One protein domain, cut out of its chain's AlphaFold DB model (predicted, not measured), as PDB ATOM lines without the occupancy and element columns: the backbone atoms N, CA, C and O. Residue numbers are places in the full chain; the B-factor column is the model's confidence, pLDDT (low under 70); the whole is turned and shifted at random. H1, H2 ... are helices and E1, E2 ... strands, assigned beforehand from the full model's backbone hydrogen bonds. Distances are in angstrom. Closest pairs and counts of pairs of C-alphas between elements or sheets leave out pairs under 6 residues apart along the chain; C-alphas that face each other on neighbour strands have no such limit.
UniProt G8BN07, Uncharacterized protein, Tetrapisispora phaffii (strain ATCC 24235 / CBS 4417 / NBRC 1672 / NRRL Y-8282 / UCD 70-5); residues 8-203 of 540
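AT A GLANCE: This is residues 8 to 203 of the 540 residues of an uncharacterized protein of Tetrapisispora phaffii (strain ATCC 24235 / CBS 4417 / NBRC 1672 / NRRL Y-8282 / UCD 70-5) (UniProt G8BN07). A small closed barrel of five strands, E5, E6, E7, E9 and E8 round the ring, has the long helix H7 lying along its outside. H7 reaches past the barrel to the small hairpin E3 and E4, on which H4 packs through E3, and the hairpin E1 and E2 lies farther out at that end; H2, H3, H5 and H6 are short helices outside the barrel. The printed part has 196 residues, with seven named helices and nine named strands in the order E1 E2 H1 H2 H3 H4 E3 E4 E5 E6 E7 H5 H6 E8 E9 H7. The class is mixed, helices and strands; the barrel is mixed and the two small sheets antiparallel. The whole is compact, with a radius of gyration of the C-alphas of 16.9 A and spans of 53 by 39 by 37 A.

IN THESE COORDINATES: E1, residues 8 to 11, begins at C-alpha 8 (-46.141, -8.197, 51.164), and E2 is residues 14 to 17. H1 is residues 19 to 24, H2 39 to 45, H3 51 to 55 and H4 58 to 67, 14.3 A long. E3 is residues 79 to 81 and E4 84 to 86. E5, residues 89 to 103, begins at (-31.685, 10.721, 49.315) and measures 23.6 A; E6, 106 to 114, measures 25.8 A. E7 is residues 126 to 130, H5 131 to 136 and H6 144 to 149. E8, residues 155 to 163, measures 22.4 A, and E9, 168 to 176, 20.6 A. H7, residues 179 to 202, measures 34.5 A and ends at (-32.946, 0.915, 65.276).

HOW THE PARTS SIT: E5, E6 and E7 form a meander, each strand the antiparallel neighbour of the one before, with N 99 and O 110 at 2.9 A and N 109 and O 129 at 2.8 A. E7 and E9 are parallel, with N 171 and O 128 at 2.8 A. The hairpin E8 and E9 has N 159 and O 173 at 2.9 A, and E8 with E5, antiparallel, has N 91 and O 158 at 2.9 A. E5 bends by 116 degrees at residue 93. H7 lies over E5 and E8, at a height over the sheet of 8.6 A; its closest C-alphas to E5 are Glu 186 and Ser 92, 6.9 A. H2, H3, H5 and H6 are also on the barrel. The closest C-alphas of H4 and E3, Asn 61 and Phe 80, are 6.0 A apart; those of H1 and E4, Phe 22 and Pro 85, 6.5 A. In the hairpin E3 and E4, N 79 and O 86 are 2.8 A apart; in E1 and E2, N 11 and O 14, 2.9 A. H3, H4 and H5 have every O i to N i+4 pair within hydrogen-bond range; H1 has 0 of 2, with 2 of 3 O i to N i+3 pairs, H2 1 of 3, with 2 of 4, H6 1 of 2 and H7 18 of 20.

THE WHOLE: The two farthest C-alphas, Gly 12 and Asn 143, are 55.3 A apart. The printed part has no cut. The links H1 to H2, H4 to E3 and E6 to E7 are long. The mean pLDDT of the printed part is 88.7; 22 residues are under 70, among them 72 to 76 and 139 to 148.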
ATOM      1  N   THR A   8     -46.802  -7.436  52.225       93.25
ATOM      2  CA  THR A   8     -46.141  -8.197  51.164       93.25
ATOM      3  C   THR A   8     -45.270  -9.317  51.738       93.25
ATOM      4  O   THR A   8     -45.245 -10.423  51.202       93.25
ATOM      5  N   HIS A   9     -44.533  -9.039  52.820       95.06
ATOM      6  CA  HIS A   9     -43.632 -10.003  53.458       95.06
ATOM      7  C   HIS A   9     -43.388  -9.681  54.941       95.06
ATOM      8  O   HIS A   9     -43.458  -8.519  55.345       95.06
ATOM      9  N   ILE A  10     -43.073 -10.705  55.741       95.56
ATOM     10  CA  ILE A  10     -42.725 -10.579  57.163       95.56
ATOM     11  C   ILE A  10     -41.359 -11.227  57.395       95.56
ATOM     12  O   ILE A  10     -41.189 -12.415  57.134       95.56
ATOM     13  N   GLU A  11     -40.409 -10.455  57.923       94.75
ATOM     14  CA  GLU A  11     -39.052 -10.906  58.244       94.75
ATOM     15  C   GLU A  11     -38.770 -10.651  59.732       94.75
ATOM     16  O   GLU A  11     -38.423  -9.542  60.146       94.75
ATOM     17  N   GLY A  12     -38.976 -11.670  60.571       94.69
ATOM     18  CA  GLY A  12     -38.898 -11.520  62.027       94.69
ATOM     19  C   GLY A  12     -39.955 -10.539  62.544       94.69
ATOM     20  O   GLY A  12     -41.149 -10.786  62.409       94.69
ATOM     21  N   ASN A  13     -39.519  -9.418  63.123       95.12
ATOM     22  CA  ASN A  13     -40.391  -8.337  63.601       95.12
ATOM     23  C   ASN A  13     -40.598  -7.206  62.571       95.12
ATOM     24  O   ASN A  13     -41.078  -6.128  62.930       95.12
ATOM     25  N   LYS A  14     -40.203  -7.421  61.311       96.38
ATOM     26  CA  LYS A  14     -40.281  -6.430  60.232       96.38
ATOM     27  C   LYS A  14     -41.419  -6.763  59.291       96.38
ATOM     28  O   LYS A  14     -41.527  -7.891  58.812       96.38
ATOM     29  N   TYR A  15     -42.210  -5.749  58.970       96.69
ATOM     30  CA  TYR A  15     -43.303  -5.846  58.014       96.69
ATOM     31  C   TYR A  15     -42.933  -5.056  56.761       96.69
ATOM     32  O   TYR A  15     -42.608  -3.870  56.840       96.69
ATOM     33  N   PHE A  16     -42.974  -5.718  55.610       96.31
ATOM     34  CA  PHE A  16     -42.829  -5.093  54.301       96.31
ATOM     35  C   PHE A  16     -44.219  -4.914  53.708       96.31
ATOM     36  O   PHE A  16     -44.890  -5.889  53.383       96.31
ATOM     37  N   TYR A  17     -44.666  -3.669  53.616       95.62
ATOM     38  CA  TYR A  17     -46.027  -3.317  53.221       95.62
ATOM     39  C   TYR A  17     -46.201  -3.244  51.701       95.62
ATOM     40  O   TYR A  17     -45.229  -3.167  50.954       95.62
ATOM     41  N   ILE A  18     -47.443  -3.248  51.221       93.06
ATOM     42  CA  ILE A  18     -47.728  -2.971  49.805       93.06
ATOM     43  C   ILE A  18     -47.338  -1.519  49.436       93.06
ATOM     44  O   ILE A  18     -47.496  -0.624  50.273       93.06
ATOM     45  N   PRO A  19     -46.895  -1.232  48.193       92.81
ATOM     46  CA  PRO A  19     -46.403   0.099  47.807       92.81
ATOM     47  C   PRO A  19     -47.371   1.264  48.061       92.81
ATOM     48  O   PRO A  19     -46.942   2.365  48.393       92.81
ATOM     49  N   ASN A  20     -48.684   1.022  47.995       90.56
ATOM     50  CA  ASN A  20     -49.709   2.041  48.269       90.56
ATOM     51  C   ASN A  20     -49.643   2.611  49.696       90.56
ATOM     52  O   ASN A  20     -50.199   3.682  49.954       90.56
ATOM     53  N   LEU A  21     -48.988   1.900  50.619       94.06
ATOM     54  CA  LEU A  21     -48.784   2.344  51.992       94.06
ATOM     55  C   LEU A  21     -47.508   3.166  52.183       94.06
ATOM     56  O   LEU A  21     -47.354   3.785  53.232       94.06
ATOM     57  N   PHE A  22     -46.606   3.221  51.197       94.38
ATOM     58  CA  PHE A  22     -45.323   3.912  51.351       94.38
ATOM     59  C   PHE A  22     -45.497   5.406  51.616       94.38
ATOM     60  O   PHE A  22     -44.768   5.946  52.431       94.38
ATOM     61  N   LYS A  23     -46.533   6.048  51.067       93.06
ATOM     62  CA  LYS A  23     -46.877   7.455  51.355       93.06
ATOM     63  C   LYS A  23     -47.164   7.777  52.831       93.06
ATOM     64  O   LYS A  23     -47.253   8.946  53.181       93.06
ATOM     65  N   PHE A  24     -47.355   6.766  53.682       94.88
ATOM     66  CA  PHE A  24     -47.515   6.935  55.132       94.88
ATOM     67  C   PHE A  24     -46.198   6.750  55.901       94.88
ATOM     68  O   PHE A  24     -46.189   6.786  57.129       94.88
ATOM     69  N   ASN A  25     -45.091   6.508  55.201       95.31
ATOM     70  CA  ASN A  25     -43.757   6.512  55.775       95.31
ATOM     71  C   ASN A  25     -43.177   7.934  55.719       95.31
ATOM     72  O   ASN A  25     -43.139   8.545  54.655       95.31
ATOM     73  N   ASN A  26     -42.647   8.435  56.838       93.75
ATOM     74  CA  ASN A  26     -42.068   9.786  56.932       93.75
ATOM     75  C   ASN A  26     -40.772   9.985  56.112       93.75
ATOM     76  O   ASN A  26     -40.234  11.093  56.050       93.75
ATOM     77  N   HIS A  27     -40.237   8.921  55.515       94.19
ATOM     78  CA  HIS A  27     -39.044   8.919  54.666       94.19
ATOM     79  C   HIS A  27     -39.356   8.675  53.188       94.19
ATOM     80  O   HIS A  27     -38.439   8.695  52.365       94.19
ATOM     81  N   TYR A  28     -40.628   8.465  52.847       93.38
ATOM     82  CA  TYR A  28     -41.077   8.299  51.476       93.38
ATOM     83  C   TYR A  28     -41.874   9.523  51.042       93.38
ATOM     84  O   TYR A  28     -42.862   9.895  51.677       93.38
ATOM     85  N   TYR A  29     -41.471  10.132  49.933       89.31
ATOM     86  CA  TYR A  29     -42.139  11.315  49.411       89.31
ATOM     87  C   TYR A  29     -43.017  10.971  48.206       89.31
ATOM     88  O   TYR A  29     -42.527  10.490  47.189       89.31
ATOM     89  N   ASP A  30     -44.323  11.221  48.285       85.19
ATOM     90  CA  ASP A  30     -45.226  11.002  47.152       85.19
ATOM     91  C   ASP A  30     -45.160  12.194  46.184       85.19
ATOM     92  O   ASP A  30     -45.715  13.265  46.445       85.19
ATOM     93  N   PHE A  31     -44.436  12.031  45.074       76.44
ATOM     94  CA  PHE A  31     -44.309  13.075  44.063       76.44
ATOM     95  C   PHE A  31     -45.626  13.255  43.312       76.44
ATOM     96  O   PHE A  31     -45.951  12.500  42.391       76.44
ATOM     97  N   LYS A  32     -46.346  14.334  43.617       77.50
ATOM     98  CA  LYS A  32     -47.396  14.805  42.719       77.50
ATOM     99  C   LYS A  32     -46.743  15.384  41.468       77.50
ATOM    100  O   LYS A  32     -45.925  16.302  41.524       77.50
ATOM    101  N   LYS A  33     -47.092  14.811  40.316       64.56
ATOM    102  CA  LYS A  33     -46.584  15.226  39.007       64.56
ATOM    103  C   LYS A  33     -46.849  16.725  38.800       64.56
ATOM    104  O   LYS A  33     -48.005  17.131  38.752       64.56
ATOM    105  N   GLY A  34     -45.782  17.512  38.658       69.25
ATOM    106  CA  GLY A  34     -45.858  18.956  38.402       69.25
ATOM    107  C   GLY A  34     -45.596  19.864  39.606       69.25
ATOM    108  O   GLY A  34     -45.637  21.076  39.432       69.25
ATOM    109  N   GLU A  35     -45.300  19.333  40.798       76.19
ATOM    110  CA  GLU A  35     -44.808  20.175  41.896       76.19
ATOM    111  C   GLU A  35     -43.380  20.658  41.598       76.19
ATOM    112  O   GLU A  35     -42.432  19.867  41.603       76.19
ATOM    113  N   GLU A  36     -43.224  21.960  41.343       70.00
ATOM    114  CA  GLU A  36     -41.912  22.603  41.323       70.00
ATOM    115  C   GLU A  36     -41.279  22.511  42.714       70.00
ATOM    116  O   GLU A  36     -41.914  22.762  43.739       70.00
ATOM    117  N   ILE A  37     -40.017  22.089  42.750       66.88
ATOM    118  CA  ILE A  37     -39.270  21.902  43.991       66.88
ATOM    119  C   ILE A  37     -38.395  23.135  44.186       66.88
ATOM    120  O   ILE A  37     -37.356  23.260  43.537       66.88
ATOM    121  N   ASP A  38     -38.819  24.038  45.066       72.94
ATOM    122  CA  ASP A  38     -37.985  25.154  45.523       72.94
ATOM    123  C   ASP A  38     -36.820  24.632  46.393       72.94
ATOM    124  O   ASP A  38     -36.933  23.591  47.050       72.94
ATOM    125  N   GLU A  39     -35.691  25.346  46.399       68.88
ATOM    126  CA  GLU A  39     -34.454  24.998  47.110       68.88
ATOM    127  C   GLU A  39     -34.721  24.701  48.597       68.88
ATOM    128  O   GLU A  39     -34.174  23.753  49.165       68.88
ATOM    129  N   PHE A  40     -35.652  25.446  49.204       73.19
ATOM    130  CA  PHE A  40     -36.070  25.263  50.594       73.19
ATOM    131  C   PHE A  40     -36.660  23.869  50.870       73.19
ATOM    132  O   PHE A  40     -36.446  23.299  51.942       73.19
ATOM    133  N   PHE A  41     -37.349  23.260  49.899       76.44
ATOM    134  CA  PHE A  41     -37.967  21.941  50.071       76.44
ATOM    135  C   PHE A  41     -36.965  20.786  50.033       76.44
ATOM    136  O   PHE A  41     -37.256  19.717  50.577       76.44
ATOM    137  N   TYR A  42     -35.775  20.969  49.450       72.31
ATOM    138  CA  TYR A  42     -34.786  19.889  49.368       72.31
ATOM    139  C   TYR A  42     -34.300  19.445  50.750       72.31
ATOM    140  O   TYR A  42     -34.064  18.256  50.960       72.31
ATOM    141  N   HIS A  43     -34.212  20.364  51.714       69.12
ATOM    142  CA  HIS A  43     -33.761  20.040  53.067       69.12
ATOM    143  C   HIS A  43     -34.740  19.151  53.847       69.12
ATOM    144  O   HIS A  43     -34.302  18.376  54.692       69.12
ATOM    145  N   PHE A  44     -36.038  19.220  53.544       78.12
ATOM    146  CA  PHE A  44     -37.059  18.432  54.241       78.12
ATOM    147  C   PHE A  44     -37.385  17.113  53.539       78.12
ATOM    148  O   PHE A  44     -37.769  16.144  54.193       78.12
ATOM    149  N   ARG A  45     -37.249  17.069  52.207       83.50
ATOM    150  CA  ARG A  45     -37.640  15.902  51.399       83.50
ATOM    151  C   ARG A  45     -36.572  14.818  51.347       83.50
ATOM    152  O   ARG A  45     -36.903  13.637  51.355       83.50
ATOM    153  N   TYR A  46     -35.304  15.206  51.259       93.25
ATOM    154  CA  TYR A  46     -34.222  14.255  51.044       93.25
ATOM    155  C   TYR A  46     -33.644  13.793  52.374       93.25
ATOM    156  O   TYR A  46     -33.301  14.596  53.241       93.25
ATOM    157  N   LYS A  47     -33.518  12.476  52.535       95.94
ATOM    158  CA  LYS A  47     -32.851  11.911  53.704       95.94
ATOM    159  C   LYS A  47     -31.345  11.934  53.483       95.94
ATOM    160  O   LYS A  47     -30.844  11.324  52.538       95.94
ATOM    161  N   ASN A  48     -30.647  12.647  54.361       97.19
ATOM    162  CA  ASN A  48     -29.192  12.679  54.385       97.19
ATOM    163  C   ASN A  48     -28.678  11.286  54.751       97.19
ATOM    164  O   ASN A  48     -29.000  10.777  55.828       97.19
ATOM    165  N   LEU A  49     -27.909  10.680  53.851       97.50
ATOM    166  CA  LEU A  49     -27.271   9.385  54.052       97.50
ATOM    167  C   LEU A  49     -25.795   9.471  53.677       97.50
ATOM    168  O   LEU A  49     -25.417  10.194  52.755       97.50
ATOM    169  N   LEU A  50     -24.977   8.663  54.351       97.44
ATOM    170  CA  LEU A  50     -23.599   8.449  53.926       97.44
ATOM    171  C   LEU A  50     -23.540   7.495  52.726       97.44
ATOM    172  O   LEU A  50     -24.375   6.591  52.584       97.44
ATOM    173  N   THR A  51     -22.507   7.631  51.896       96.44
ATOM    174  CA  THR A  51     -22.232   6.721  50.777       96.44
ATOM    175  C   THR A  51     -22.109   5.281  51.268       96.44
ATOM    176  O   THR A  51     -22.688   4.379  50.658       96.44
ATOM    177  N   TYR A  52     -21.472   5.062  52.422       95.69
ATOM    178  CA  TYR A  52     -21.392   3.761  53.083       95.69
ATOM    179  C   TYR A  52     -22.765   3.143  53.368       95.69
ATOM    180  O   TYR A  52     -22.984   1.961  53.090       95.69
ATOM    181  N   ASP A  53     -23.709   3.933  53.891       95.75
ATOM    182  CA  ASP A  53     -25.051   3.446  54.220       95.75
ATOM    183  C   ASP A  53     -25.817   3.005  52.972       95.75
ATOM    184  O   ASP A  53     -26.584   2.042  53.021       95.75
ATOM    185  N   ILE A  54     -25.572   3.659  51.839       96.56
ATOM    186  CA  ILE A  54     -26.171   3.291  50.558       96.56
ATOM    187  C   ILE A  54     -25.521   2.016  50.019       96.56
ATOM    188  O   ILE A  54     -26.206   1.026  49.744       96.56
ATOM    189  N   VAL A  55     -24.187   2.009  49.920       94.81
ATOM    190  CA  VAL A  55     -23.432   0.913  49.303       94.81
ATOM    191  C   VAL A  55     -23.651  -0.403  50.050       94.81
ATOM    192  O   VAL A  55     -23.949  -1.423  49.419       94.81
ATOM    193  N   LYS A  56     -23.615  -0.386  51.390       94.00
ATOM    194  CA  LYS A  56     -23.808  -1.594  52.211       94.00
ATOM    195  C   LYS A  56     -25.203  -2.218  52.060       94.00
ATOM    196  O   LYS A  56     -25.378  -3.408  52.324       94.00
ATOM    197  N   ASN A  57     -26.202  -1.446  51.623       95.12
ATOM    198  CA  ASN A  57     -27.576  -1.924  51.456       95.12
ATOM    199  C   ASN A  57     -27.945  -2.289  50.021       95.12
ATOM    200  O   ASN A  57     -29.029  -2.840  49.830       95.12
ATOM    201  N   PHE A  58     -27.083  -2.074  49.020       93.94
ATOM    202  CA  PHE A  58     -27.397  -2.457  47.638       93.94
ATOM    203  C   PHE A  58     -27.777  -3.931  47.505       93.94
ATOM    204  O   PHE A  58     -28.764  -4.268  46.851       93.94
ATOM    205  N   TYR A  59     -27.015  -4.823  48.145       92.50
ATOM    206  CA  TYR A  59     -27.288  -6.253  48.055       92.50
ATOM    207  C   TYR A  59     -28.623  -6.627  48.717       92.50
ATOM    208  O   TYR A  59     -29.444  -7.303  48.095       92.50
ATOM    209  N   LYS A  60     -28.868  -6.137  49.939       94.50
ATOM    210  CA  LYS A  60     -30.130  -6.364  50.662       94.50
ATOM    211  C   LYS A  60     -31.327  -5.826  49.878       94.50
ATOM    212  O   LYS A  60     -32.320  -6.523  49.732       94.50
ATOM    213  N   ASN A  61     -31.194  -4.643  49.283       94.88
ATOM    214  CA  ASN A  61     -32.229  -4.050  48.441       94.88
ATOM    215  C   ASN A  61     -32.585  -4.916  47.240       94.88
ATOM    216  O   ASN A  61     -33.764  -5.123  46.966       94.88
ATOM    217  N   LYS A  62     -31.585  -5.459  46.537       92.50
ATOM    218  CA  LYS A  62     -31.843  -6.387  45.429       92.50
ATOM    219  C   LYS A  62     -32.663  -7.583  45.894       92.50
ATOM    220  O   LYS A  62     -33.619  -7.932  45.215       92.50
ATOM    221  N   GLN A  63     -32.322  -8.164  47.046       92.56
ATOM    222  CA  GLN A  63     -33.063  -9.291  47.624       92.56
ATOM    223  C   GLN A  63     -34.499  -8.909  47.995       92.56
ATOM    224  O   GLN A  63     -35.419  -9.631  47.634       92.56
ATOM    225  N   ILE A  64     -34.707  -7.754  48.631       93.44
ATOM    226  CA  ILE A  64     -36.043  -7.241  48.972       93.44
ATOM    227  C   ILE A  64     -36.905  -7.080  47.708       93.44
ATOM    228  O   ILE A  64     -38.030  -7.573  47.649       93.44
ATOM    229  N   HIS A  65     -36.373  -6.441  46.662       91.75
ATOM    230  CA  HIS A  65     -37.098  -6.230  45.402       91.75
ATOM    231  C   HIS A  65     -37.412  -7.535  44.661       91.75
ATOM    232  O   HIS A  65     -38.513  -7.686  44.125       91.75
ATOM    233  N   LEU A  66     -36.462  -8.474  44.645       89.50
ATOM    234  CA  LEU A  66     -36.611  -9.808  44.056       89.50
ATOM    235  C   LEU A  66     -37.672 -10.634  44.786       89.50
ATOM    236  O   LEU A  66     -38.616 -11.125  44.170       89.50
ATOM    237  N   ASN A  67     -37.502 -10.775  46.098       91.56
ATOM    238  CA  ASN A  67     -38.221 -11.762  46.890       91.56
ATOM    239  C   ASN A  67     -39.601 -11.254  47.302       91.56
ATOM    240  O   ASN A  67     -40.550 -12.034  47.334       91.56
ATOM    241  N   TYR A  68     -39.723  -9.963  47.629       91.81
ATOM    242  CA  TYR A  68     -40.950  -9.434  48.230       91.81
ATOM    243  C   TYR A  68     -41.820  -8.783  47.156       91.81
ATOM    244  O   TYR A  68     -42.995  -9.105  47.029       91.81
ATOM    245  N   TYR A  69     -41.235  -7.940  46.306       89.12
ATOM    246  CA  TYR A  69     -42.007  -7.142  45.348       89.12
ATOM    247  C   TYR A  69     -42.027  -7.697  43.918       89.12
ATOM    248  O   TYR A  69     -42.633  -7.082  43.039       89.12
ATOM    249  N   LYS A  70     -41.388  -8.852  43.664       84.88
ATOM    250  CA  LYS A  70     -41.352  -9.543  42.356       84.88
ATOM    251  C   LYS A  70     -41.075  -8.600  41.183       84.88
ATOM    252  O   LYS A  70     -41.671  -8.730  40.116       84.88
ATOM    253  N   TYR A  71     -40.217  -7.607  41.405       70.25
ATOM    254  CA  TYR A  71     -39.896  -6.544  40.455       70.25
ATOM    255  C   TYR A  71     -41.040  -5.621  39.992       70.25
ATOM    256  O   TYR A  71     -40.783  -4.722  39.194       70.25
ATOM    257  N   GLN A  72     -42.267  -5.757  40.506       67.56
ATOM    258  CA  GLN A  72     -43.391  -4.876  40.145       67.56
ATOM    259  C   GLN A  72     -43.177  -3.427  40.611       67.56
ATOM    260  O   GLN A  72     -43.763  -2.505  40.056       67.56
ATOM    261  N   SER A  73     -42.316  -3.218  41.608       59.09
ATOM    262  CA  SER A  73     -41.953  -1.906  42.151       59.09
ATOM    263  C   SER A  73     -40.707  -1.279  41.520       59.09
ATOM    264  O   SER A  73     -40.322  -0.196  41.949       59.09
ATOM    265  N   LEU A  74     -40.045  -1.930  40.552       56.44
ATOM    266  CA  LEU A  74     -38.757  -1.451  40.022       56.44
ATOM    267  C   LEU A  74     -38.836  -0.133  39.248       56.44
ATOM    268  O   LEU A  74     -37.808   0.525  39.107       56.44
ATOM    269  N   ASP A  75     -40.007   0.237  38.734       63.47
ATOM    270  CA  ASP A  75     -40.167   1.497  37.998       63.47
ATOM    271  C   ASP A  75     -40.029   2.719  38.915       63.47
ATOM    272  O   ASP A  75     -39.677   3.810  38.466       63.47
ATOM    273  N   ASN A  76     -40.219   2.523  40.220       65.31
ATOM    274  CA  ASN A  76     -39.992   3.538  41.227       65.31
ATOM    275  C   ASN A  76     -38.641   3.213  41.866       65.31
ATOM    276  O   ASN A  76     -38.503   2.153  42.468       65.31
ATOM    277  N   ASN A  77     -37.639   4.088  41.740       85.19
ATOM    278  CA  ASN A  77     -36.313   3.955  42.365       85.19
ATOM    279  C   ASN A  77     -36.399   3.953  43.912       85.19
ATOM    280  O   ASN A  77     -35.961   4.890  44.579       85.19
ATOM    281  N   ILE A  78     -37.006   2.913  44.487       93.81
ATOM    282  CA  ILE A  78     -37.265   2.755  45.912       93.81
ATOM    283  C   ILE A  78     -36.084   2.022  46.525       93.81
ATOM    284  O   ILE A  78     -35.672   0.943  46.087       93.81
ATOM    285  N   PHE A  79     -35.560   2.621  47.574       96.12
ATOM    286  CA  PHE A  79     -34.451   2.135  48.355       96.12
ATOM    287  C   PHE A  79     -34.922   1.854  49.769       96.12
ATOM    288  O   PHE A  79     -35.530   2.699  50.406       96.12
ATOM    289  N   PHE A  80     -34.643   0.666  50.267       97.19
ATOM    290  CA  PHE A  80     -34.974   0.248  51.610       97.19
ATOM    291  C   PHE A  80     -33.746   0.344  52.502       97.19
ATOM    292  O   PHE A  80     -32.702  -0.247  52.213       97.19
ATOM    293  N   ILE A  81     -33.887   1.041  53.623       97.50
ATOM    294  CA  ILE A  81     -33.028   0.827  54.784       97.50
ATOM    295  C   ILE A  81     -33.896   0.131  55.818       97.50
ATOM    296  O   ILE A  81     -34.963   0.627  56.169       97.50
ATOM    297  N   ASN A  82     -33.462  -1.051  56.254       96.62
ATOM    298  CA  ASN A  82     -34.295  -1.936  57.057       96.62
ATOM    299  C   ASN A  82     -35.626  -2.246  56.329       96.62
ATOM    300  O   ASN A  82     -35.584  -2.804  55.232       96.62
ATOM    301  N   ASN A  83     -36.784  -1.872  56.885       97.38
ATOM    302  CA  ASN A  83     -38.081  -1.941  56.204       97.38
ATOM    303  C   ASN A  83     -38.658  -0.562  55.824       97.38
ATOM    304  O   ASN A  83     -39.805  -0.489  55.390       97.38
ATOM    305  N   HIS A  84     -37.887   0.523  55.950       97.88
ATOM    306  CA  HIS A  84     -38.310   1.872  55.568       97.88
ATOM    307  C   HIS A  84     -38.098   2.075  54.062       97.88
ATOM    308  O   HIS A  84     -36.961   1.931  53.615       97.88
ATOM    309  N   PRO A  85     -39.133   2.402  53.267       96.69
ATOM    310  CA  PRO A  85     -38.974   2.808  51.876       96.69
ATOM    311  C   PRO A  85     -38.506   4.267  51.783       96.69
ATOM    312  O   PRO A  85     -39.093   5.160  52.387       96.69
ATOM    313  N   LEU A  86     -37.482   4.512  50.973       96.38
ATOM    314  CA  LEU A  86     -36.947   5.826  50.639       96.38
ATOM    315  C   LEU A  86     -36.928   5.987  49.121       96.38
ATOM    316  O   LEU A  86     -36.590   5.057  48.394       96.38
ATOM    317  N   ASN A  87     -37.237   7.179  48.632       94.56
ATOM    318  CA  ASN A  87     -37.115   7.522  47.212       94.56
ATOM    319  C   ASN A  87     -36.324   8.816  46.965       94.56
ATOM    320  O   ASN A  87     -35.940   9.083  45.829       94.56
ATOM    321  N   CYS A  88     -36.030   9.574  48.024       94.81
ATOM    322  CA  CYS A  88     -35.277  10.822  47.978       94.81
ATOM    323  C   CYS A  88     -34.137  10.780  48.995       94.81
ATOM    324  O   CYS A  88     -34.361  10.771  50.206       94.81
ATOM    325  N   VAL A  89     -32.903  10.774  48.503       96.94
ATOM    326  CA  VAL A  89     -31.685  10.721  49.315       96.94
ATOM    327  C   VAL A  89     -30.751  11.868  48.947       96.94
ATOM    328  O   VAL A  89     -30.628  12.231  47.777       96.94
ATOM    329  N   SER A  90     -30.078  12.435  49.943       97.38
ATOM    330  CA  SER A  90     -29.021  13.429  49.763       97.38
ATOM    331  C   SER A  90     -27.696  12.922  50.316       97.38
ATOM    332  O   SER A  90     -27.650  12.273  51.358       97.38
ATOM    333  N   ILE A  91     -26.613  13.246  49.615       97.38
ATOM    334  CA  ILE A  91     -25.243  12.854  49.961       97.38
ATOM    335  C   ILE A  91     -24.354  14.080  49.810       97.38
ATOM    336  O   ILE A  91     -24.459  14.799  48.816       97.38
ATOM    337  N   SER A  92     -23.472  14.320  50.773       96.81
ATOM    338  CA  SER A  92     -22.501  15.413  50.738       96.81
ATOM    339  C   SER A  92     -21.082  14.866  50.728       96.81
ATOM    340  O   SER A  92     -20.760  14.027  51.556       96.81
ATOM    341  N   GLY A  93     -20.220  15.360  49.842       95.75
ATOM    342  CA  GLY A  93     -18.819  14.935  49.792       95.75
ATOM    343  C   GLY A  93     -18.017  15.604  48.679       95.75
ATOM    344  O   GLY A  93     -18.506  16.497  47.982       95.75
ATOM    345  N   PHE A  94     -16.773  15.172  48.502       94.69
ATOM    346  CA  PHE A  94     -15.883  15.623  47.438       94.69
ATOM    347  C   PHE A  94     -16.067  14.804  46.165       94.69
ATOM    348  O   PHE A  94     -16.177  13.578  46.191       94.69
ATOM    349  N   VAL A  95     -16.048  15.478  45.018       95.31
ATOM    350  CA  VAL A  95     -16.019  14.804  43.715       95.31
ATOM    351  C   VAL A  95     -14.602  14.293  43.438       95.31
ATOM    352  O   VAL A  95     -13.728  15.069  43.050       95.31
ATOM    353  N   GLN A  96     -14.389  12.984  43.588       93.50
ATOM    354  CA  GLN A  96     -13.088  12.331  43.357       93.50
ATOM    355  C   GLN A  96     -12.829  12.002  41.889       93.50
ATOM    356  O   GLN A  96     -11.699  11.972  41.414       93.50
ATOM    357  N   HIS A  97     -13.890  11.686  41.152       91.81
ATOM    358  CA  HIS A  97     -13.773  11.279  39.761       91.81
ATOM    359  C   HIS A  97     -14.919  11.851  38.954       91.81
ATOM    360  O   HIS A  97     -16.048  11.937  39.433       91.81
ATOM    361  N   PHE A  98     -14.624  12.180  37.702       90.75
ATOM    362  CA  PHE A  98     -15.572  12.714  36.744       90.75
ATOM    363  C   PHE A  98     -15.317  12.086  35.374       90.75
ATOM    364  O   PHE A  98     -14.176  12.019  34.914       90.75
ATOM    365  N   LYS A  99     -16.388  11.661  34.700       92.94
ATOM    366  CA  LYS A  99     -16.346  11.266  33.289       92.94
ATOM    367  C   LYS A  99     -17.695  11.452  32.611       92.94
ATOM    368  O   LYS A  99     -18.737  11.319  33.244       92.94
ATOM    369  N   ILE A 100     -17.667  11.671  31.302       92.81
ATOM    370  CA  ILE A 100     -18.864  11.663  30.460       92.81
ATOM    371  C   ILE A 100     -18.957  10.296  29.776       92.81
ATOM    372  O   ILE A 100     -17.959   9.774  29.280       92.81
ATOM    373  N   ARG A 101     -20.145   9.692  29.782       94.00
ATOM    374  CA  ARG A 101     -20.445   8.418  29.120       94.00
ATOM    375  C   ARG A 101     -21.686   8.562  28.253       94.00
ATOM    376  O   ARG A 101     -22.675   9.139  28.689       94.00
ATOM    377  N   SER A 102     -21.653   7.985  27.057       95.75
ATOM    378  CA  SER A 102     -22.849   7.826  26.230       95.75
ATOM    379  C   SER A 102     -23.487   6.468  26.522       95.75
ATOM    380  O   SER A 102     -22.822   5.439  26.417       95.75
ATOM    381  N   ILE A 103     -24.755   6.463  26.930       91.88
ATOM    382  CA  ILE A 103     -25.556   5.267  27.216       91.88
ATOM    383  C   ILE A 103     -26.843   5.390  26.403       91.88
ATOM    384  O   ILE A 103     -27.600   6.342  26.580       91.88
ATOM    385  N   ASN A 104     -27.097   4.444  25.497       94.19
ATOM    386  CA  ASN A 104     -28.281   4.447  24.628       94.19
ATOM    387  C   ASN A 104     -28.489   5.785  23.890       94.19
ATOM    388  O   ASN A 104     -29.593   6.323  23.864       94.19
ATOM    389  N   LYS A 105     -27.411   6.334  23.306       95.69
ATOM    390  CA  LYS A 105     -27.387   7.632  22.596       95.69
ATOM    391  C   LYS A 105     -27.673   8.861  23.473       95.69
ATOM    392  O   LYS A 105     -27.790   9.961  22.939       95.69
ATOM    393  N   LYS A 106     -27.772   8.707  24.796       95.69
ATOM    394  CA  LYS A 106     -27.880   9.815  25.752       95.69
ATOM    395  C   LYS A 106     -26.565   9.986  26.496       95.69
ATOM    396  O   LYS A 106     -25.948   9.009  26.912       95.69
ATOM    397  N   GLU A 107     -26.142  11.229  26.676       95.56
ATOM    398  CA  GLU A 107     -24.932  11.537  27.431       95.56
ATOM    399  C   GLU A 107     -25.243  11.694  28.918       95.56
ATOM    400  O   GLU A 107     -26.171  12.403  29.321       95.56
ATOM    401  N   PHE A 108     -24.415  11.057  29.735       95.69
ATOM    402  CA  PHE A 108     -24.465  11.116  31.182       95.69
ATOM    403  C   PHE A 108     -23.116  11.544  31.734       95.69
ATOM    404  O   PHE A 108     -22.061  11.096  31.286       95.69
ATOM    405  N   ILE A 109     -23.165  12.380  32.756       94.06
ATOM    406  CA  ILE A 109     -22.039  12.680  33.624       94.06
ATOM    407  C   ILE A 109     -22.063  11.654  34.749       94.06
ATOM    408  O   ILE A 109     -23.071  11.500  35.435       94.06
ATOM    409  N   VAL A 110     -20.948  10.954  34.924       95.88
ATOM    410  CA  VAL A 110     -20.744   9.998  36.008       95.88
ATOM    411  C   VAL A 110     -19.659  10.539  36.922       95.88
ATOM    412  O   VAL A 110     -18.509  10.692  36.501       95.88
ATOM    413  N   ILE A 111     -20.028  10.790  38.174       95.94
ATOM    414  CA  ILE A 111     -19.126  11.233  39.231       95.94
ATOM    415  C   ILE A 111     -18.996  10.174  40.326       95.94
ATOM    416  O   ILE A 111     -19.888   9.347  40.509       95.94
ATOM    417  N   LYS A 112     -17.871  10.183  41.039       95.75
ATOM    418  CA  LYS A 112     -17.702   9.442  42.297       95.75
ATOM    419  C   LYS A 112     -17.603  10.449  43.436       95.75
ATOM    420  O   LYS A 112     -16.832  11.403  43.313       95.75
ATOM    421  N   ILE A 113     -18.388  10.236  44.488       95.25
ATOM    422  CA  ILE A 113     -18.398  11.079  45.687       95.25
ATOM    423  C   ILE A 113     -17.665  10.361  46.814       95.25
ATOM    424  O   ILE A 113     -17.878   9.169  47.027       95.25
ATOM    425  N   ASP A 114     -16.831  11.115  47.516       94.19
ATOM    426  CA  ASP A 114     -16.174  10.718  48.751       94.19
ATOM    427  C   ASP A 114     -16.657  11.604  49.894       94.19
ATOM    428  O   ASP A 114     -16.417  12.811  49.911       94.19
ATOM    429  N   ASP A 115     -17.388  11.004  50.820       95.25
ATOM    430  CA  ASP A 115     -17.920  11.648  52.017       95.25
ATOM    431  C   ASP A 115     -17.168  11.225  53.288       95.25
ATOM    432  O   ASP A 115     -17.693  11.390  54.390       95.25
ATOM    433  N   ASN A 116     -15.965  10.650  53.137       92.69
ATOM    434  CA  ASN A 116     -15.138  10.086  54.207       92.69
ATOM    435  C   ASN A 116     -15.792   8.924  54.981       92.69
ATOM    436  O   ASN A 116     -15.307   8.541  56.044       92.69
ATOM    437  N   SER A 117     -16.888   8.347  54.474       92.19
ATOM    438  CA  SER A 117     -17.520   7.167  55.081       92.19
ATOM    439  C   SER A 117     -17.085   5.849  54.442       92.19
ATOM    440  O   SER A 117     -17.409   4.774  54.952       92.19
ATOM    441  N   VAL A 118     -16.369   5.922  53.314       77.88
ATOM    442  CA  VAL A 118     -15.927   4.753  52.557       77.88
ATOM    443  C   VAL A 118     -14.942   3.952  53.405       77.88
ATOM    444  O   VAL A 118     -13.883   4.439  53.780       77.88
ATOM    445  N   ASN A 119     -15.319   2.715  53.716       72.50
ATOM    446  CA  ASN A 119     -14.420   1.734  54.313       72.50
ATOM    447  C   ASN A 119     -13.564   1.111  53.195       72.50
ATOM    448  O   ASN A 119     -14.063   0.977  52.076       72.50
ATOM    449  N   ASP A 120     -12.344   0.661  53.501       71.19
ATOM    450  CA  ASP A 120     -11.350   0.111  52.553       71.19
ATOM    451  C   ASP A 120     -11.879  -1.045  51.672       71.19
ATOM    452  O   ASP A 120     -11.253  -1.452  50.696       71.19
ATOM    453  N   HIS A 121     -13.049  -1.588  52.010       67.00
ATOM    454  CA  HIS A 121     -13.720  -2.686  51.319       67.00
ATOM    455  C   HIS A 121     -14.798  -2.264  50.308       67.00
ATOM    456  O   HIS A 121     -15.390  -3.137  49.673       67.00
ATOM    457  N   PHE A 122     -15.121  -0.975  50.169       69.81
ATOM    458  CA  PHE A 122     -16.213  -0.537  49.294       69.81
ATOM    459  C   PHE A 122     -15.746   0.431  48.210       69.81
ATOM    460  O   PHE A 122     -15.075   1.424  48.463       69.81
ATOM    461  N   ASP A 123     -16.179   0.162  46.977       77.75
ATOM    462  CA  ASP A 123     -16.056   1.106  45.872       77.75
ATOM    463  C   ASP A 123     -16.828   2.402  46.169       77.75
ATOM    464  O   ASP A 123     -17.967   2.369  46.646       77.75
ATOM    465  N   TYR A 124     -16.258   3.547  45.781       87.50
ATOM    466  CA  TYR A 124     -16.976   4.823  45.790       87.50
ATOM    467  C   TYR A 124     -18.302   4.736  45.024       87.50
ATOM    468  O   TYR A 124     -18.356   4.239  43.887       87.50
ATOM    469  N   LEU A 125     -19.351   5.319  45.608       93.44
ATOM    470  CA  LEU A 125     -20.680   5.371  45.013       93.44
ATOM    471  C   LEU A 125     -20.642   6.099  43.662       93.44
ATOM    472  O   LEU A 125     -20.299   7.281  43.565       93.44
ATOM    473  N   SER A 126     -21.010   5.378  42.601       95.44
ATOM    474  CA  SER A 126     -21.127   5.954  41.262       95.44
ATOM    475  C   SER A 126     -22.439   6.718  41.152       95.44
ATOM    476  O   SER A 126     -23.518   6.136  41.242       95.44
ATOM    477  N   CYS A 127     -22.336   8.022  40.935       97.38
ATOM    478  CA  CYS A 127     -23.471   8.922  40.828       97.38
ATOM    479  C   CYS A 127     -23.588   9.412  39.383       97.38
ATOM    480  O   CYS A 127     -22.586   9.756  38.754       97.38
ATOM    481  N   LYS A 128     -24.799   9.421  38.830       96.31
ATOM    482  CA  LYS A 128     -25.063   9.658  37.411       96.31
ATOM    483  C   LYS A 128     -26.102  10.759  37.241       96.31
ATOM    484  O   LYS A 128     -27.160  10.705  37.851       96.31
ATOM    485  N   ILE A 129     -25.835  11.719  36.360       95.81
ATOM    486  CA  ILE A 129     -26.798  12.744  35.928       95.81
ATOM    487  C   ILE A 129     -26.798  12.841  34.405       95.81
ATOM    488  O   ILE A 129     -25.745  12.715  33.779       95.81
ATOM    489  N   SER A 130     -27.957  13.043  33.773       95.00
ATOM    490  CA  SER A 130     -27.977  13.308  32.330       95.00
ATOM    491  C   SER A 130     -27.379  14.686  32.041       95.00
ATOM    492  O   SER A 130     -27.563  15.631  32.808       95.00
ATOM    493  N   VAL A 131     -26.669  14.826  30.920       91.88
ATOM    494  CA  VAL A 131     -26.093  16.122  30.518       91.88
ATOM    495  C   VAL A 131     -27.186  17.178  30.327       91.88
ATOM    496  O   VAL A 131     -26.975  18.345  30.637       91.88
ATOM    497  N   GLU A 132     -28.363  16.773  29.850       90.81
ATOM    498  CA  GLU A 132     -29.539  17.635  29.719       90.81
ATOM    499  C   GLU A 132     -30.003  18.181  31.075       90.81
ATOM    500  O   GLU A 132     -30.080  19.396  31.238       90.81
ATOM    501  N   LYS A 133     -30.205  17.307  32.071       90.12
ATOM    502  CA  LYS A 133     -30.624  17.709  33.423       90.12
ATOM    503  C   LYS A 133     -29.553  18.526  34.131       90.12
ATOM    504  O   LYS A 133     -29.857  19.464  34.847       90.12
ATOM    505  N   PHE A 134     -28.280  18.221  33.905       88.56
ATOM    506  CA  PHE A 134     -27.199  19.026  34.459       88.56
ATOM    507  C   PHE A 134     -27.202  20.461  33.908       88.56
ATOM    508  O   PHE A 134     -26.944  21.403  34.652       88.56
ATOM    509  N   ARG A 135     -27.517  20.652  32.617       85.69
ATOM    510  CA  ARG A 135     -27.583  21.990  32.000       85.69
ATOM    511  C   ARG A 135     -28.674  22.859  32.613       85.69
ATOM    512  O   ARG A 135     -28.463  24.059  32.736       85.69
ATOM    513  N   THR A 136     -29.800  22.273  33.014       85.06
ATOM    514  CA  THR A 136     -30.903  23.029  33.627       85.06
ATOM    515  C   THR A 136     -30.582  23.518  35.038       85.06
ATOM    516  O   THR A 136     -31.285  24.382  35.542       85.06
ATOM    517  N   LEU A 137     -29.524  23.008  35.678       79.88
ATOM    518  CA  LEU A 137     -29.143  23.420  37.033       79.88
ATOM    519  C   LEU A 137     -28.519  24.824  37.097       79.88
ATOM    520  O   LEU A 137     -28.253  25.296  38.195       79.88
ATOM    521  N   ASN A 138     -28.249  25.482  35.959       71.50
ATOM    522  CA  ASN A 138     -27.651  26.827  35.869       71.50
ATOM    523  C   ASN A 138     -26.367  27.038  36.703       71.50
ATOM    524  O   ASN A 138     -25.934  28.168  36.908       71.50
ATOM    525  N   LEU A 139     -25.706  25.960  37.142       68.19
ATOM    526  CA  LEU A 139     -24.509  26.032  37.985       68.19
ATOM    527  C   LEU A 139     -23.311  26.659  37.256       68.19
ATOM    528  O   LEU A 139     -22.353  27.089  37.896       68.19
ATOM    529  N   PHE A 140     -23.339  26.705  35.920       63.44
ATOM    530  CA  PHE A 140     -22.230  27.203  35.121       63.44
ATOM    531  C   PHE A 140     -22.706  27.953  33.869       63.44
ATOM    532  O   PHE A 140     -23.178  27.345  32.911       63.44
ATOM    533  N   ASN A 141     -22.490  29.270  33.842       57.03
ATOM    534  CA  ASN A 141     -22.847  30.164  32.727       57.03
ATOM    535  C   ASN A 141     -21.871  30.118  31.527       57.03
ATOM    536  O   ASN A 141     -21.953  30.953  30.631       57.03
ATOM    537  N   SER A 142     -20.920  29.179  31.485       55.53
ATOM    538  CA  SER A 142     -19.807  29.186  30.521       55.53
ATOM    539  C   SER A 142     -19.570  27.836  29.834       55.53
ATOM    540  O   SER A 142     -20.021  26.794  30.313       55.53
ATOM    541  N   ASN A 143     -18.839  27.881  28.711       59.97
ATOM    542  CA  ASN A 143     -18.450  26.782  27.814       59.97
ATOM    543  C   ASN A 143     -18.474  25.366  28.424       59.97
ATOM    544  O   ASN A 143     -17.842  25.091  29.447       59.97
ATOM    545  N   ARG A 144     -19.164  24.452  27.719       60.78
ATOM    546  CA  ARG A 144     -19.584  23.117  28.189       60.78
ATOM    547  C   ARG A 144     -18.497  22.359  28.952       60.78
ATOM    548  O   ARG A 144     -18.787  21.830  30.009       60.78
ATOM    549  N   TYR A 145     -17.269  22.294  28.445       61.41
ATOM    550  CA  TYR A 145     -16.251  21.379  28.974       61.41
ATOM    551  C   TYR A 145     -15.480  21.914  30.193       61.41
ATOM    552  O   TYR A 145     -15.113  21.144  31.081       61.41
ATOM    553  N   GLU A 146     -15.239  23.224  30.265       67.12
ATOM    554  CA  GLU A 146     -14.474  23.818  31.372       67.12
ATOM    555  C   GLU A 146     -15.270  23.824  32.671       67.12
ATOM    556  O   GLU A 146     -14.738  23.518  33.736       67.12
ATOM    557  N   SER A 147     -16.565  24.097  32.561       68.25
ATOM    558  CA  SER A 147     -17.526  24.062  33.658       68.25
ATOM    559  C   SER A 147     -17.559  22.703  34.367       68.25
ATOM    560  O   SER A 147     -17.658  22.642  35.587       68.25
ATOM    561  N   PHE A 148     -17.367  21.606  33.628       69.06
ATOM    562  CA  PHE A 148     -17.303  20.266  34.213       69.06
ATOM    563  C   PHE A 148     -16.009  19.986  34.974       69.06
ATOM    564  O   PHE A 148     -16.051  19.394  36.051       69.06
ATOM    565  N   LYS A 149     -14.857  20.427  34.451       73.12
ATOM    566  CA  LYS A 149     -13.571  20.269  35.151       73.12
ATOM    567  C   LYS A 149     -13.565  20.991  36.496       73.12
ATOM    568  O   LYS A 149     -12.899  20.530  37.416       73.12
ATOM    569  N   LYS A 150     -14.343  22.070  36.625       80.19
ATOM    570  CA  LYS A 150     -14.493  22.814  37.880       80.19
ATOM    571  C   LYS A 150     -15.163  22.013  38.994       80.19
ATOM    572  O   LYS A 150     -15.029  22.431  40.132       80.19
ATOM    573  N   LEU A 151     -15.852  20.904  38.709       85.44
ATOM    574  CA  LEU A 151     -16.426  20.053  39.757       85.44
ATOM    575  C   LEU A 151     -15.391  19.157  40.436       85.44
ATOM    576  O   LEU A 151     -15.613  18.745  41.567       85.44
ATOM    577  N   HIS A 152     -14.282  18.836  39.767       87.44
ATOM    578  CA  HIS A 152     -13.268  17.948  40.328       87.44
ATOM    579  C   HIS A 152     -12.673  18.547  41.609       87.44
ATOM    580  O   HIS A 152     -12.324  19.727  41.635       87.44
ATOM    581  N   CYS A 153     -12.564  17.738  42.666       88.62
ATOM    582  CA  CYS A 153     -12.161  18.164  44.010       88.62
ATOM    583  C   CYS A 153     -13.046  19.250  44.646       88.62
ATOM    584  O   CYS A 153     -12.665  19.812  45.672       88.62
ATOM    585  N   LYS A 154     -14.217  19.571  44.082       92.38
ATOM    586  CA  LYS A 154     -15.177  20.443  44.761       92.38
ATOM    587  C   LYS A 154     -16.070  19.634  45.676       92.38
ATOM    588  O   LYS A 154     -16.420  18.486  45.390       92.38
ATOM    589  N   LYS A 155     -16.437  20.277  46.777       94.19
ATOM    590  CA  LYS A 155     -17.408  19.761  47.723       94.19
ATOM    591  C   LYS A 155     -18.806  20.043  47.201       94.19
ATOM    592  O   LYS A 155     -19.133  21.173  46.834       94.19
ATOM    593  N   VAL A 156     -19.616  19.001  47.147       95.25
ATOM    594  CA  VAL A 156     -20.966  19.062  46.601       95.25
ATOM    595  C   VAL A 156     -21.931  18.341  47.520       95.25
ATOM    596  O   VAL A 156     -21.571  17.359  48.167       95.25
ATOM    597  N   ARG A 157     -23.180  18.801  47.524       95.81
ATOM    598  CA  ARG A 157     -24.318  18.033  48.013       95.81
ATOM    599  C   ARG A 157     -25.165  17.620  46.821       95.81
ATOM    600  O   ARG A 157     -25.667  18.470  46.089       95.81
ATOM    601  N   ILE A 158     -25.284  16.321  46.604       96.19
ATOM    602  CA  ILE A 158     -26.110  15.746  45.548       96.19
ATOM    603  C   ILE A 158     -27.419  15.241  46.140       96.19
ATOM    604  O   ILE A 158     -27.447  14.715  47.250       96.19
ATOM    605  N   PHE A 159     -28.494  15.405  45.385       95.75
ATOM    606  CA  PHE A 159     -29.847  15.011  45.752       95.75
ATOM    607  C   PHE A 159     -30.391  14.143  44.631       95.75
ATOM    608  O   PHE A 159     -30.212  14.476  43.457       95.75
ATOM    609  N   GLY A 160     -31.027  13.030  44.964       95.69
ATOM    610  CA  GLY A 160     -31.604  12.154  43.958       95.69
ATOM    611  C   GLY A 160     -32.149  10.857  44.525       95.69
ATOM    612  O   GLY A 160     -32.580  10.804  45.676       95.69
ATOM    613  N   SER A 161     -32.134   9.817  43.698       95.94
ATOM    614  CA  SER A 161     -32.675   8.503  44.040       95.94
ATOM    615  C   SER A 161     -31.627   7.409  43.863       95.94
ATOM    616  O   SER A 161     -30.711   7.504  43.042       95.94
ATOM    617  N   VAL A 162     -31.743   6.350  44.661       96.50
ATOM    618  CA  VAL A 162     -30.808   5.225  44.606       96.50
ATOM    619  C   VAL A 162     -31.335   4.177  43.631       96.50
ATOM    620  O   VAL A 162     -32.385   3.569  43.841       96.50
ATOM    621  N   ASN A 163     -30.561   3.902  42.587       94.31
ATOM    622  CA  ASN A 163     -30.842   2.855  41.622       94.31
ATOM    623  C   ASN A 163     -30.207   1.538  42.073       94.31
ATOM    624  O   ASN A 163     -29.094   1.165  41.678       94.31
ATOM    625  N   SER A 164     -30.945   0.806  42.906       91.00
ATOM    626  CA  SER A 164     -30.498  -0.474  43.463       91.00
ATOM    627  C   SER A 164     -30.186  -1.525  42.401       91.00
ATOM    628  O   SER A 164     -29.400  -2.426  42.666       91.00
ATOM    629  N   ARG A 165     -30.762  -1.445  41.193       88.06
ATOM    630  CA  ARG A 165     -30.494  -2.409  40.114       88.06
ATOM    631  C   ARG A 165     -29.068  -2.255  39.595       88.06
ATOM    632  O   ARG A 165     -28.329  -3.240  39.507       88.06
ATOM    633  N   CYS A 166     -28.690  -1.017  39.300       90.06
ATOM    634  CA  CYS A 166     -27.396  -0.681  38.720       90.06
ATOM    635  C   CYS A 166     -26.302  -0.436  39.770       90.06
ATOM    636  O   CYS A 166     -25.138  -0.351  39.394       90.06
ATOM    637  N   ASN A 167     -26.646  -0.392  41.063       93.56
ATOM    638  CA  ASN A 167     -25.761   0.082  42.136       93.56
ATOM    639  C   ASN A 167     -25.262   1.512  41.866       93.56
ATOM    640  O   ASN A 167     -24.088   1.828  42.062       93.56
ATOM    641  N   GLU A 168     -26.154   2.360  41.364       95.44
ATOM    642  CA  GLU A 168     -25.849   3.743  41.003       95.44
ATOM    643  C   GLU A 168     -26.757   4.695  41.778       95.44
ATOM    644  O   GLU A 168     -27.840   4.321  42.228       95.44
ATOM    645  N   PHE A 169     -26.322   5.939  41.918       97.44
ATOM    646  CA  PHE A 169     -27.138   7.030  42.431       97.44
ATOM    647  C   PHE A 169     -27.560   7.929  41.268       97.44
ATOM    648  O   PHE A 169     -26.710   8.549  40.629       97.44
ATOM    649  N   ASP A 170     -28.854   7.996  40.971       96.56
ATOM    650  CA  ASP A 170     -29.391   8.845  39.912       96.56
ATOM    651  C   ASP A 170     -29.630  10.252  40.484       96.56
ATOM    652  O   ASP A 170     -30.557  10.488  41.260       96.56
ATOM    653  N   ILE A 171     -28.754  11.188  40.122       96.12
ATOM    654  CA  ILE A 171     -28.752  12.560  40.630       96.12
ATOM    655  C   ILE A 171     -29.859  13.366  39.949       96.12
ATOM    656  O   ILE A 171     -30.002  13.391  38.722       96.12
ATOM    657  N   GLU A 172     -30.594  14.109  40.763       92.88
ATOM    658  CA  GLU A 172     -31.615  15.051  40.337       92.88
ATOM    659  C   GLU A 172     -31.163  16.501  40.452       92.88
ATOM    660  O   GLU A 172     -31.407  17.284  39.537       92.88
ATOM    661  N   TYR A 173     -30.470  16.836  41.534       91.88
ATOM    662  CA  TYR A 173     -30.010  18.187  41.814       91.88
ATOM    663  C   TYR A 173     -28.616  18.147  42.452       91.88
ATOM    664  O   TYR A 173     -28.258  17.191  43.144       91.88
ATOM    665  N   ILE A 174     -27.804  19.170  42.181       92.81
ATOM    666  CA  ILE A 174     -26.446  19.316  42.717       92.81
ATOM    667  C   ILE A 174     -26.325  20.722  43.293       92.81
ATOM    668  O   ILE A 174     -26.557  21.697  42.586       92.81
ATOM    669  N   LYS A 175     -25.904  20.814  44.552       91.94
ATOM    670  CA  LYS A 175     -25.567  22.062  45.233       91.94
ATOM    671  C   LYS A 175     -24.063  22.124  45.460       91.94
ATOM    672  O   LYS A 175     -23.486  21.207  46.047       91.94
ATOM    673  N   LEU A 176     -23.428  23.195  44.994       91.94
ATOM    674  CA  LEU A 176     -22.045  23.502  45.355       91.94
ATOM    675  C   LEU A 176     -22.028  24.039  46.786       91.94
ATOM    676  O   LEU A 176     -22.824  24.913  47.121       91.94
ATOM    677  N   ILE A 177     -21.141  23.505  47.620       92.00
ATOM    678  CA  ILE A 177     -20.973  23.978  48.994       92.00
ATOM    679  C   ILE A 177     -19.911  25.083  48.990       92.00
ATOM    680  O   ILE A 177     -18.823  24.879  48.448       92.00
ATOM    681  N   ASP A 178     -20.232  26.245  49.566       88.62
ATOM    682  CA  ASP A 178     -19.298  27.373  49.680       88.62
ATOM    683  C   ASP A 178     -18.097  26.969  50.544       88.62
ATOM    684  O   ASP A 178     -18.248  26.396  51.622       88.62
ATOM    685  N   GLU A 179     -16.892  27.294  50.082       87.19
ATOM    686  CA  GLU A 179     -15.638  27.002  50.775       87.19
ATOM    687  C   GLU A 179     -15.624  27.601  52.188       87.19
ATOM    688  O   GLU A 179     -15.137  26.948  53.115       87.19
ATOM    689  N   LYS A 180     -16.234  28.781  52.380       87.75
ATOM    690  CA  LYS A 180     -16.265  29.483  53.675       87.75
ATOM    691  C   LYS A 180     -17.050  28.743  54.759       87.75
ATOM    692  O   LYS A 180     -16.628  28.749  55.911       87.75
ATOM    693  N   ASN A 181     -18.148  28.086  54.389       86.25
ATOM    694  CA  ASN A 181     -19.028  27.369  55.322       86.25
ATOM    695  C   ASN A 181     -18.919  25.846  55.183       86.25
ATOM    696  O   ASN A 181     -19.665  25.105  55.821       86.25
ATOM    697  N   SER A 182     -17.967  25.364  54.377       87.75
ATOM    698  CA  SER A 182     -17.957  23.970  53.937       87.75
ATOM    699  C   SER A 182     -17.853  22.959  55.071       87.75
ATOM    700  O   SER A 182     -18.419  21.871  54.960       87.75
ATOM    701  N   LEU A 183     -17.134  23.290  56.148       88.00
ATOM    702  CA  LEU A 183     -16.981  22.404  57.298       88.00
ATOM    703  C   LEU A 183     -18.257  22.355  58.143       88.00
ATOM    704  O   LEU A 183     -18.670  21.272  58.538       88.00
ATOM    705  N   ILE A 184     -18.908  23.500  58.368       92.50
ATOM    706  CA  ILE A 184     -20.158  23.575  59.141       92.50
ATOM    707  C   ILE A 184     -21.250  22.780  58.420       92.50
ATOM    708  O   ILE A 184     -21.837  21.877  59.012       92.50
ATOM    709  N   ASP A 185     -21.430  23.029  57.120       91.06
ATOM    710  CA  ASP A 185     -22.414  22.324  56.292       91.06
ATOM    711  C   ASP A 185     -22.182  20.803  56.275       91.06
ATOM    712  O   ASP A 185     -23.131  20.018  56.187       91.06
ATOM    713  N   GLU A 186     -20.923  20.365  56.329       91.19
ATOM    714  CA  GLU A 186     -20.559  18.948  56.386       91.19
ATOM    715  C   GLU A 186     -20.815  18.337  57.759       91.19
ATOM    716  O   GLU A 186     -21.413  17.266  57.831       91.19
ATOM    717  N   CYS A 187     -20.441  19.019  58.841       93.62
ATOM    718  CA  CYS A 187     -20.739  18.563  60.194       93.62
ATOM    719  C   CYS A 187     -22.252  18.438  60.422       93.62
ATOM    720  O   CYS A 187     -22.703  17.444  60.991       93.62
ATOM    721  N   GLU A 188     -23.047  19.396  59.939       95.25
ATOM    722  CA  GLU A 188     -24.511  19.324  59.994       95.25
ATOM    723  C   GLU A 188     -25.061  18.161  59.166       95.25
ATOM    724  O   GLU A 188     -25.954  17.439  59.616       95.25
ATOM    725  N   HIS A 189     -24.499  17.928  57.976       95.12
ATOM    726  CA  HIS A 189     -24.871  16.778  57.159       95.12
ATOM    727  C   HIS A 189     -24.564  15.459  57.870       95.12
ATOM    728  O   HIS A 189     -25.443  14.608  57.961       95.12
ATOM    729  N   TRP A 190     -23.358  15.294  58.417       96.12
ATOM    730  CA  TRP A 190     -22.971  14.087  59.147       96.12
ATOM    731  C   TRP A 190     -23.818  13.866  60.392       96.12
ATOM    732  O   TRP A 190     -24.253  12.739  60.627       96.12
ATOM    733  N   LYS A 191     -24.112  14.927  61.151       97.38
ATOM    734  CA  LYS A 191     -25.031  14.862  62.289       97.38
ATOM    735  C   LYS A 191     -26.393  14.321  61.849       97.38
ATOM    736  O   LYS A 191     -26.866  13.339  62.413       97.38
ATOM    737  N   SER A 192     -26.959  14.881  60.780       96.88
ATOM    738  CA  SER A 192     -28.230  14.415  60.219       96.88
ATOM    739  C   SER A 192     -28.158  12.972  59.699       96.88
ATOM    740  O   SER A 192     -29.095  12.203  59.901       96.88
ATOM    741  N   CYS A 193     -27.050  12.557  59.077       97.00
ATOM    742  CA  CYS A 193     -26.846  11.169  58.653       97.00
ATOM    743  C   CYS A 193     -26.840  10.194  59.838       97.00
ATOM    744  O   CYS A 193     -27.398   9.104  59.733       97.00
ATOM    745  N   ILE A 194     -26.215  10.568  60.958       96.62
ATOM    746  CA  ILE A 194     -26.166   9.743  62.175       96.62
ATOM    747  C   ILE A 194     -27.557   9.647  62.813       96.62
ATOM    748  O   ILE A 194     -27.990   8.547  63.149       96.62
ATOM    749  N   GLU A 195     -28.283  10.762  62.914       96.81
ATOM    750  CA  GLU A 195     -29.669  10.787  63.405       96.81
ATOM    751  C   GLU A 195     -30.582   9.903  62.539       96.81
ATOM    752  O   GLU A 195     -31.258   9.014  63.057       96.81
ATOM    753  N   ASN A 196     -30.520  10.060  61.211       96.44
ATOM    754  CA  ASN A 196     -31.269   9.222  60.271       96.44
ATOM    755  C   ASN A 196     -30.873   7.745  60.384       96.44
ATOM    756  O   ASN A 196     -31.715   6.869  60.210       96.44
ATOM    757  N   ARG A 197     -29.600   7.432  60.660       95.75
ATOM    758  CA  ARG A 197     -29.157   6.048  60.854       95.75
ATOM    759  C   ARG A 197     -29.841   5.432  62.072       95.75
ATOM    760  O   ARG A 197     -30.390   4.344  61.947       95.75
ATOM    761  N   HIS A 198     -29.850   6.120  63.208       95.94
ATOM    762  CA  HIS A 198     -30.570   5.636  64.385       95.94
ATOM    763  C   HIS A 198     -32.058   5.443  64.087       95.94
ATOM    764  O   HIS A 198     -32.619   4.388  64.371       95.94
ATOM    765  N   GLU A 199     -32.689   6.408  63.417       96.06
ATOM    766  CA  GLU A 199     -34.107   6.305  63.070       96.06
ATOM    767  C   GLU A 199     -34.407   5.102  62.158       96.06
ATOM    768  O   GLU A 199     -35.339   4.353  62.434       96.06
ATOM    769  N   LEU A 200     -33.605   4.889  61.109       96.75
ATOM    770  CA  LEU A 200     -33.867   3.894  60.062       96.75
ATOM    771  C   LEU A 200     -33.406   2.466  60.405       96.75
ATOM    772  O   LEU A 200     -33.949   1.510  59.848       96.75
ATOM    773  N   TYR A 201     -32.371   2.294  61.236       95.75
ATOM    774  CA  TYR A 201     -31.865   0.963  61.611       95.75
ATOM    775  C   TYR A 201     -32.430   0.455  62.930       95.75
ATOM    776  O   TYR A 201     -32.695  -0.744  63.026       95.75
ATOM    777  N   ASP A 202     -32.591   1.336  63.919       95.81
ATOM    778  CA  ASP A 202     -32.946   0.915  65.276       95.81
ATOM    779  C   ASP A 202     -34.465   0.787  65.438       95.81
ATOM    780  O   ASP A 202     -34.942  -0.020  66.237       95.81
ATOM    781  N   ASN A 203     -35.236   1.524  64.631       96.81
ATOM    782  CA  ASN A 203     -36.690   1.439  64.613       96.81
ATOM    783  C   ASN A 203     -37.168   0.709  63.356       96.81
ATOM    784  O   ASN A 203     -36.655   0.909  62.257       96.81
TER     785      ASN A 203